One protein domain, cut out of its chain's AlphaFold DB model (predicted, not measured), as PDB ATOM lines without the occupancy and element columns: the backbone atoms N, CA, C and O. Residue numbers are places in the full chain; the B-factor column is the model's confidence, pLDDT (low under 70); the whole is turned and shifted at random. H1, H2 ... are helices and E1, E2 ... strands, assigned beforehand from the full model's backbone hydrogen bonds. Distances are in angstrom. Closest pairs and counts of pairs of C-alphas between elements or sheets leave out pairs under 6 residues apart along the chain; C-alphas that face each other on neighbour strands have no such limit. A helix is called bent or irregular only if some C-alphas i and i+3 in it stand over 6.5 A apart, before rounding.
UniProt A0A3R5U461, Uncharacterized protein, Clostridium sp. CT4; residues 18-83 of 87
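What this domain is: This is residues 18 to 83 of the 87 residues of an uncharacterized protein of Clostridium sp. CT4 (UniProt A0A3R5U461). One strongly twisted sheet of four strands, with E1 and E3 sharply bent, has the single helix H1 packed over one face, over E1 and only just over E2, leaving the other face bare: two layers. The printed part has 66 residues, in the order E1, E2, H1, E3, E4; the sheet runs E2, E1, E3, E4, all antiparallel. The class is mixed, helices and strands. The whole is compact, with a radius of gyration of the C-alphas of 12.3 A and spans of 36 by 27 by 21 A.

Where its parts are: E1, residues 18 to 28, begins with C-alpha 18 at (48.415, 15.419, 38.301), is 23.2 A long and bends by 91 degrees at residue 22. E2 is residues 36 to 41, 14.9 A. H1 is residues 44 to 53, 14.7 A. E3, residues 59 to 71, 29.2 A, bends by 88 degrees at residue 62. E4, residues 74 to 82, 24.0 A, ends with C-alpha 82 at (35.267, 22.981, 43.918).

How they stand to each other: E1 and E2 form a hairpin; N 26 and O 39 are 2.9 A apart. Between the inner strands E1 and E3, N 25 and O 62 are 2.7 A apart. E3 and E4 form a hairpin, with N 67 and O 79 at 2.8 A. H1 is on the sheet at a height of 8.7 A, over E1 and only just over E2, with 3 C-alphas; its closest C-alphas to E2 are Ala 47 and Phe 41, 5.8 A. On the local plane it runs slantwise to E1 at 31 degrees, only just. E2, H1 and E3 make a split strand-helix-strand unit, two strands of one sheet with a helix between them along the chain and another strand, E1, between them in the sheet; its crossover is right-handed. In H1, 5 of 6 O i to N i+4 pairs are within hydrogen-bond range.

The domain as a whole: The C-alphas of His 57 and Leu 72 are the two farthest apart, 36.6 A. The printed part has no cut, and no link is long. Mean pLDDT of the printed part is 90.3; residues 30 to 33 are under 70.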
ATOM      1  N   GLU A  18      47.943  14.046  38.240       94.00
ATOM      2  CA  GLU A  18      48.415  15.419  38.301       94.00
ATOM      3  C   GLU A  18      47.256  16.299  38.757       94.00
ATOM      4  O   GLU A  18      46.160  16.238  38.197       94.00
ATOM      5  N   ILE A  19      47.504  17.109  39.781       95.31
ATOM      6  CA  ILE A  19      46.508  18.006  40.354       95.31
ATOM      7  C   ILE A  19      46.933  19.432  40.040       95.31
ATOM      8  O   ILE A  19      48.001  19.875  40.462       95.31
ATOM      9  N   GLU A  20      46.078  20.154  39.325       96.12
ATOM     10  CA  GLU A  20      46.233  21.589  39.122       96.12
ATOM     11  C   GLU A  20      45.295  22.345  40.060       96.12
ATOM     12  O   GLU A  20      44.074  22.227  39.977       96.12
ATOM     13  N   GLU A  21      45.875  23.119  40.973       96.12
ATOM     14  CA  GLU A  21      45.134  23.916  41.948       96.12
ATOM     15  C   GLU A  21      44.831  25.334  41.453       96.12
ATOM     16  O   GLU A  21      45.439  25.836  40.510       96.12
ATOM     17  N   ASN A  22      43.932  26.022  42.164       95.19
ATOM     18  CA  ASN A  22      43.601  27.433  41.951       95.19
ATOM     19  C   ASN A  22      43.033  27.775  40.564       95.19
ATOM     20  O   ASN A  22      43.148  28.916  40.120       95.19
ATOM     21  N   LYS A  23      42.350  26.824  39.925       96.88
ATOM     22  CA  LYS A  23      41.665  27.018  38.644       96.88
ATOM     23  C   LYS A  23      40.286  27.633  38.822       96.88
ATOM     24  O   LYS A  23      39.628  27.441  39.845       96.88
ATOM     25  N   PHE A  24      39.822  28.319  37.785       96.44
ATOM     26  CA  PHE A  24      38.440  28.757  37.636       96.44
ATOM     27  C   PHE A  24      37.689  27.778  36.739       96.44
ATOM     28  O   PHE A  24      38.043  27.569  35.584       96.44
ATOM     29  N   LEU A  25      36.649  27.167  37.285       95.62
ATOM     30  CA  LEU A  25      35.887  26.081  36.690       95.62
ATOM     31  C   LEU A  25      34.548  26.616  36.195       95.62
ATOM     32  O   LEU A  25      33.739  27.098  36.988       95.62
ATOM     33  N   LEU A  26      34.287  26.505  34.894       95.38
ATOM     34  CA  LEU A  26      32.958  26.737  34.339       95.38
ATOM     35  C   LEU A  26      32.169  25.434  34.410       95.38
ATOM     36  O   LEU A  26      32.440  24.494  33.667       95.38
ATOM     37  N   ILE A  27      31.182  25.387  35.295       93.19
ATOM     38  CA  ILE A  27      30.416  24.177  35.590       93.19
ATOM     39  C   ILE A  27      28.977  24.381  35.145       93.19
ATOM     40  O   ILE A  27      28.336  25.368  35.505       93.19
ATOM     41  N   GLU A  28      28.454  23.422  34.394       91.00
ATOM     42  CA  GLU A  28      27.041  23.309  34.074       91.00
ATOM     43  C   GLU A  28      26.347  22.343  35.036       91.00
ATOM     44  O   GLU A  28      26.872  21.274  35.348       91.00
ATOM     45  N   ASN A  29      25.146  22.705  35.485       82.50
ATOM     46  CA  ASN A  29      24.300  21.847  36.300       82.50
ATOM     47  C   ASN A  29      22.947  21.635  35.603       82.50
ATOM     48  O   ASN A  29      22.009  22.401  35.852       82.50
ATOM     49  N   PRO A  30      22.829  20.638  34.708       68.75
ATOM     50  CA  PRO A  30      21.544  20.300  34.121       68.75
ATOM     51  C   PRO A  30      20.639  19.739  35.218       68.75
ATOM     52  O   PRO A  30      21.074  18.914  36.018       68.75
ATOM     53  N   ASP A  31      19.390  20.196  35.229       62.75
ATOM     54  CA  ASP A  31      18.373  20.153  36.290       62.75
ATOM     55  C   ASP A  31      18.261  18.929  37.209       62.75
ATOM     56  O   ASP A  31      17.586  19.070  38.218       62.75
ATOM     57  N   ASN A  32      18.874  17.776  36.922       58.28
ATOM     58  CA  ASN A  32      18.920  16.616  37.819       58.28
ATOM     59  C   ASN A  32      19.995  15.556  37.486       58.28
ATOM     60  O   ASN A  32      19.968  14.471  38.062       58.28
ATOM     61  N   PHE A  33      20.937  15.798  36.566       59.06
ATOM     62  CA  PHE A  33      21.807  14.723  36.060       59.06
ATOM     63  C   PHE A  33      23.252  15.178  35.865       59.06
ATOM     64  O   PHE A  33      23.665  15.494  34.759       59.06
ATOM     65  N   LYS A  34      24.013  15.115  36.963       71.88
ATOM     66  CA  LYS A  34      25.471  15.293  37.056       71.88
ATOM     67  C   LYS A  34      25.985  16.673  36.624       71.88
ATOM     68  O   LYS A  34      25.777  17.139  35.509       71.88
ATOM     69  N   ARG A  35      26.741  17.302  37.527       84.12
ATOM     70  CA  ARG A  35      27.528  18.492  37.196       84.12
ATOM     71  C   ARG A  35      28.502  18.134  36.072       84.12
ATOM     72  O   ARG A  35      29.104  17.062  36.096       84.12
ATOM     73  N   LYS A  36      28.630  19.018  35.089       88.25
ATOM     74  CA  LYS A  36      29.545  18.857  33.962       88.25
ATOM     75  C   LYS A  36      30.524  20.018  33.954       88.25
ATOM     76  O   LYS A  36      30.103  21.172  33.884       88.25
ATOM     77  N   LEU A  37      31.820  19.718  33.972       91.94
ATOM     78  CA  LEU A  37      32.839  20.723  33.702       91.94
ATOM     79  C   LEU A  37      32.799  21.076  32.211       91.94
ATOM     80  O   LEU A  37      32.942  20.206  31.352       91.94
ATOM     81  N   LEU A  38      32.559  22.347  31.906       92.62
ATOM     82  CA  LEU A  38      32.604  22.883  30.546       92.62
ATOM     83  C   LEU A  38      33.995  23.404  30.183       92.62
ATOM     84  O   LEU A  38      34.339  23.436  29.005       92.62
ATOM     85  N   GLY A  39      34.775  23.820  31.180       94.12
ATOM     86  CA  GLY A  39      36.147  24.266  30.997       94.12
ATOM     87  C   GLY A  39      36.797  24.678  32.310       94.12
ATOM     88  O   GLY A  39      36.109  25.002  33.280       94.12
ATOM     89  N   GLU A  40      38.122  24.676  32.303       96.25
ATOM     90  CA  GLU A  40      38.975  25.218  33.353       96.25
ATOM     91  C   GLU A  40      39.815  26.370  32.798       96.25
ATOM     92  O   GLU A  40      40.157  26.391  31.614       96.25
ATOM     93  N   PHE A  41      40.114  27.347  33.648       96.81
ATOM     94  CA  PHE A  41      40.786  28.582  33.266       96.81
ATOM     95  C   PHE A  41      41.741  29.025  34.373       96.81
ATOM     96  O   PHE A  41      41.482  28.790  35.556       96.81
ATOM     97  N   ASP A  42      42.821  29.704  33.996       96.25
ATOM     98  CA  ASP A  42      43.781  30.258  34.955       96.25
ATOM     99  C   ASP A  42      43.244  31.520  35.631       96.25
ATOM    100  O   ASP A  42      43.584  31.819  36.777       96.25
ATOM    101  N   THR A  43      42.375  32.260  34.939       96.06
ATOM    102  CA  THR A  43      41.810  33.506  35.451       96.06
ATOM    103  C   THR A  43      40.288  33.495  35.488       96.06
ATOM    104  O   THR A  43      39.600  32.923  34.638       96.06
ATOM    105  N   GLU A  44      39.745  34.220  36.465       94.31
ATOM    106  CA  GLU A  44      38.307  34.429  36.606       94.31
ATOM    107  C   GLU A  44      37.721  35.109  35.361       94.31
ATOM    108  O   GLU A  44      36.653  34.743  34.868       94.31
ATOM    109  N   ILE A  45      38.452  36.083  34.812       96.25
ATOM    110  CA  ILE A  45      38.027  36.875  33.657       96.25
ATOM    111  C   ILE A  45      37.808  35.979  32.433       96.25
ATOM    112  O   ILE A  45      36.777  36.109  31.770       96.25
ATOM    113  N   GLU A  46      38.733  35.062  32.142       96.12
ATOM    114  CA  GLU A  46      38.599  34.109  31.032       96.12
ATOM    115  C   GLU A  46      37.382  33.203  31.216       96.12
ATOM    116  O   GLU A  46      36.559  33.075  30.302       96.12
ATOM    117  N   ALA A  47      37.199  32.660  32.423       94.88
ATOM    118  CA  ALA A  47      36.038  31.839  32.744       94.88
ATOM    119  C   ALA A  47      34.725  32.603  32.505       94.88
ATOM    120  O   ALA A  47      33.798  32.074  31.882       94.88
ATOM    121  N   TYR A  48      34.648  33.878  32.907       94.62
ATOM    122  CA  TYR A  48      33.463  34.712  32.683       94.62
ATOM    123  C   TYR A  48      33.231  35.087  31.218       94.62
ATOM    124  O   TYR A  48      32.079  35.224  30.790       94.62
ATOM    125  N   GLN A  49      34.288  35.261  30.426       95.62
ATOM    126  CA  GLN A  49      34.140  35.506  28.991       95.62
ATOM    127  C   GLN A  49      33.457  34.325  28.299       95.62
ATOM    128  O   GLN A  49      32.584  34.533  27.452       95.62
ATOM    129  N   ILE A  50      33.809  33.094  28.679       94.75
ATOM    130  CA  ILE A  50      33.163  31.888  28.154       94.75
ATOM    131  C   ILE A  50      31.779  31.694  28.767       94.75
ATOM    132  O   ILE A  50      30.826  31.435  28.032       94.75
ATOM    133  N   TYR A  51      31.624  31.923  30.075       92.94
ATOM    134  CA  TYR A  51      30.332  31.892  30.762       92.94
ATOM    135  C   TYR A  51      29.273  32.686  29.994       92.94
ATOM    136  O   TYR A  51      28.189  32.171  29.734       92.94
ATOM    137  N   LYS A  52      29.587  33.912  29.556       93.25
ATOM    138  CA  LYS A  52      28.654  34.775  28.808       93.25
ATOM    139  C   LYS A  52      28.253  34.219  27.437       93.25
ATOM    140  O   LYS A  52      27.175  34.552  26.955       93.25
ATOM    141  N   LYS A  53      29.094  33.389  26.815       92.69
ATOM    142  CA  LYS A  53      28.861  32.802  25.483       92.69
ATOM    143  C   LYS A  53      28.055  31.504  25.528       92.69
ATOM    144  O   LYS A  53      27.407  31.160  24.546       92.69
ATOM    145  N   VAL A  54      28.085  30.779  26.645       89.56
ATOM    146  CA  VAL A  54      27.301  29.548  26.819       89.56
ATOM    147  C   VAL A  54      25.812  29.902  26.922       89.56
ATOM    148  O   VAL A  54      25.439  30.752  27.718       89.56
ATOM    149  N   SER A  55      24.926  29.269  26.155       85.56
ATOM    150  CA  SER A  55      23.479  29.580  26.179       85.56
ATOM    151  C   SER A  55      22.734  28.962  27.371       85.56
ATOM    152  O   SER A  55      21.622  29.373  27.709       85.56
ATOM    153  N   HIS A  56      23.346  27.984  28.035       81.94
ATOM    154  CA  HIS A  56      22.732  27.240  29.125       81.94
ATOM    155  C   HIS A  56      22.499  28.137  30.345       81.94
ATOM    156  O   HIS A  56      23.349  28.952  30.716       81.94
ATOM    157  N   HIS A  57      21.317  28.006  30.944       76.75
ATOM    158  CA  HIS A  57      20.862  28.899  32.013       76.75
ATOM    159  C   HIS A  57      21.401  28.490  33.389       76.75
ATOM    160  O   HIS A  57      21.569  29.341  34.259       76.75
ATOM    161  N   ARG A  58      21.714  27.204  33.590       87.25
ATOM    162  CA  ARG A  58      22.225  26.673  34.860       87.25
ATOM    163  C   ARG A  58      23.704  26.354  34.760       87.25
ATOM    164  O   ARG A  58      24.116  25.218  34.550       87.25
ATOM    165  N   LYS A  59      24.500  27.401  34.912       90.94
ATOM    166  CA  LYS A  59      25.959  27.352  34.903       90.94
ATOM    167  C   LYS A  59      26.499  28.295  35.967       90.94
ATOM    168  O   LYS A  59      25.846  29.282  36.309       90.94
ATOM    169  N   LYS A  60      27.698  28.016  36.455       92.31
ATOM    170  CA  LYS A  60      28.424  28.872  37.396       92.31
ATOM    171  C   LYS A  60      29.919  28.836  37.114       92.31
ATOM    172  O   LYS A  60      30.402  27.898  36.484       92.31
ATOM    173  N   VAL A  61      30.619  29.854  37.593       93.50
ATOM    174  CA  VAL A  61      32.079  29.850  37.712       93.50
ATOM    175  C   VAL A  61      32.402  29.584  39.180       93.50
ATOM    176  O   VAL A  61      31.792  30.207  40.043       93.50
ATOM    177  N   ALA A  62      33.303  28.649  39.462       93.69
ATOM    178  CA  ALA A  62      33.768  28.337  40.814       93.69
ATOM    179  C   ALA A  62      35.294  28.235  40.830       93.69
ATOM    180  O   ALA A  62      35.894  27.899  39.812       93.69
ATOM    181  N   LYS A  63      35.933  28.500  41.971       95.50
ATOM    182  CA  LYS A  63      37.365  28.224  42.135       95.50
ATOM    183  C   LYS A  63      37.552  26.789  42.623       95.50
ATOM    184  O   LYS A  63      36.762  26.316  43.436       95.50
ATOM    185  N   GLY A  64      38.575  26.096  42.145       95.56
ATOM    186  CA  GLY A  64      38.795  24.704  42.512       95.56
ATOM    187  C   GLY A  64      40.126  24.145  42.042       95.56
ATOM    188  O   GLY A  64      41.027  24.882  41.635       95.56
ATOM    189  N   LYS A  65      40.219  22.819  42.093       95.94
ATOM    190  CA  LYS A  65      41.316  22.040  41.523       95.94
ATOM    191  C   LYS A  65      40.791  21.072  40.472       95.94
ATOM    192  O   LYS A  65      39.628  20.661  40.516       95.94
ATOM    193  N   VAL A  66      41.669  20.684  39.562       96.00
ATOM    194  CA  VAL A  66      41.369  19.730  38.500       96.00
ATOM    195  C   VAL A  66      42.352  18.578  38.557       96.00
ATOM    196  O   VAL A  66      43.542  18.770  38.801       96.00
ATOM    197  N   ILE A  67      41.822  17.373  38.382       94.62
ATOM    198  CA  ILE A  67      42.549  16.121  38.505       94.62
ATOM    199  C   ILE A  67      42.694  15.535  37.110       94.62
ATOM    200  O   ILE A  67      41.713  15.193  36.444       94.62
ATOM    201  N   TYR A  68      43.937  15.393  36.684       94.75
ATOM    202  CA  TYR A  68      44.317  14.795  35.422       94.75
ATOM    203  C   TYR A  68      44.934  13.423  35.646       94.75
ATOM    204  O   TYR A  68      45.704  13.219  36.583       94.75
ATOM    205  N   LYS A  69      44.646  12.484  34.743       92.88
ATOM    206  CA  LYS A  69      45.358  11.208  34.670       92.88
ATOM    207  C   LYS A  69      46.074  11.070  33.347       92.88
ATOM    208  O   LYS A  69      45.501  11.318  32.287       92.88
ATOM    209  N   THR A  70      47.322  10.622  33.410       91.31
ATOM    210  CA  THR A  70      48.086  10.300  32.205       91.31
ATOM    211  C   THR A  70      47.845   8.845  31.826       91.31
ATOM    212  O   THR A  70      48.424   7.930  32.411       91.31
ATOM    213  N   VAL A  71      46.986   8.626  30.833       88.19
ATOM    214  CA  VAL A  71      46.644   7.301  30.304       88.19
ATOM    215  C   VAL A  71      47.300   7.150  28.939       88.19
ATOM    216  O   VAL A  71      47.024   7.924  28.027       88.19
ATOM    217  N   LEU A  72      48.193   6.165  28.791       87.38
ATOM    218  CA  LEU A  72      48.916   5.902  27.535       87.38
ATOM    219  C   LEU A  72      49.632   7.154  26.975       87.38
ATOM    220  O   LEU A  72      49.600   7.420  25.776       87.38
ATOM    221  N   GLY A  73      50.240   7.956  27.858       85.50
ATOM    222  CA  GLY A  73      50.927   9.203  27.494       85.50
ATOM    223  C   GLY A  73      49.999  10.376  27.159       85.50
ATOM    224  O   GLY A  73      50.485  11.465  26.874       85.50
ATOM    225  N   THR A  74      48.679  10.181  27.214       90.50
ATOM    226  CA  THR A  74      47.687  11.239  27.004       90.50
ATOM    227  C   THR A  74      47.177  11.749  28.341       90.50
ATOM    228  O   THR A  74      46.736  10.971  29.189       90.50
ATOM    229  N   ARG A  75      47.211  13.068  28.514       91.81
ATOM    230  CA  ARG A  75      46.668  13.754  29.684       91.81
ATOM    231  C   ARG A  75      45.152  13.875  29.548       91.81
ATOM    232  O   ARG A  75      44.667  14.557  28.648       91.81
ATOM    233  N   LEU A  76      44.409  13.190  30.410       91.12
ATOM    234  CA  LEU A  76      42.949  13.165  30.396       91.12
ATOM    235  C   LEU A  76      42.401  13.834  31.649       91.12
ATOM    236  O   LEU A  76      42.820  13.498  32.757       91.12
ATOM    237  N   LEU A  77      41.445  14.746  31.464       92.38
ATOM    238  CA  LEU A  77      40.635  15.271  32.558       92.38
ATOM    239  C   LEU A  77      39.896  14.101  33.214       92.38
ATOM    240  O   LEU A  77      39.076  13.447  32.567       92.38
ATOM    241  N   TRP A  78      40.215  13.830  34.474       90.88
ATOM    242  CA  TRP A  78      39.649  12.719  35.228       90.88
ATOM    243  C   TRP A  78      38.520  13.181  36.143       90.88
ATOM    244  O   TRP A  78      37.442  12.592  36.119       90.88
ATOM    245  N   ASP A  79      38.763  14.235  36.923       92.69
ATOM    246  CA  ASP A  79      37.789  14.792  37.862       92.69
ATOM    247  C   ASP A  79      38.117  16.254  38.210       92.69
ATOM    248  O   ASP A  79      39.132  16.799  37.771       92.69
ATOM    249  N   TYR A  80      37.266  16.902  39.000       94.19
ATOM    250  CA  TYR A  80      37.503  18.231  39.552       94.19
ATOM    251  C   TYR A  80      36.825  18.390  40.916       94.19
ATOM    252  O   TYR A  80      35.786  17.797  41.194       94.19
ATOM    253  N   GLU A  81      37.381  19.257  41.755       94.19
ATOM    254  CA  GLU A  81      36.803  19.602  43.051       94.19
ATOM    255  C   GLU A  81      36.684  21.118  43.172       94.19
ATOM    256  O   GLU A  81      37.626  21.862  42.895       94.19
ATOM    257  N   GLU A  82      35.511  21.579  43.593       93.69
ATOM    258  CA  GLU A  82      35.267  22.981  43.918       93.69
ATOM    259  C   GLU A  82      35.795  23.258  45.329       93.69
ATOM    260  O   GLU A  82      35.602  22.443  46.231       93.69
ATOM    261  N   TYR A  83      36.441  24.403  45.538       91.56
ATOM    262  CA  TYR A  83      36.723  24.857  46.893       91.56
ATOM    263  C   TYR A  83      35.420  25.331  47.532       91.56
ATOM    264  O   TYR A  83      34.647  26.055  46.900       91.56
TER     265      TYR A  83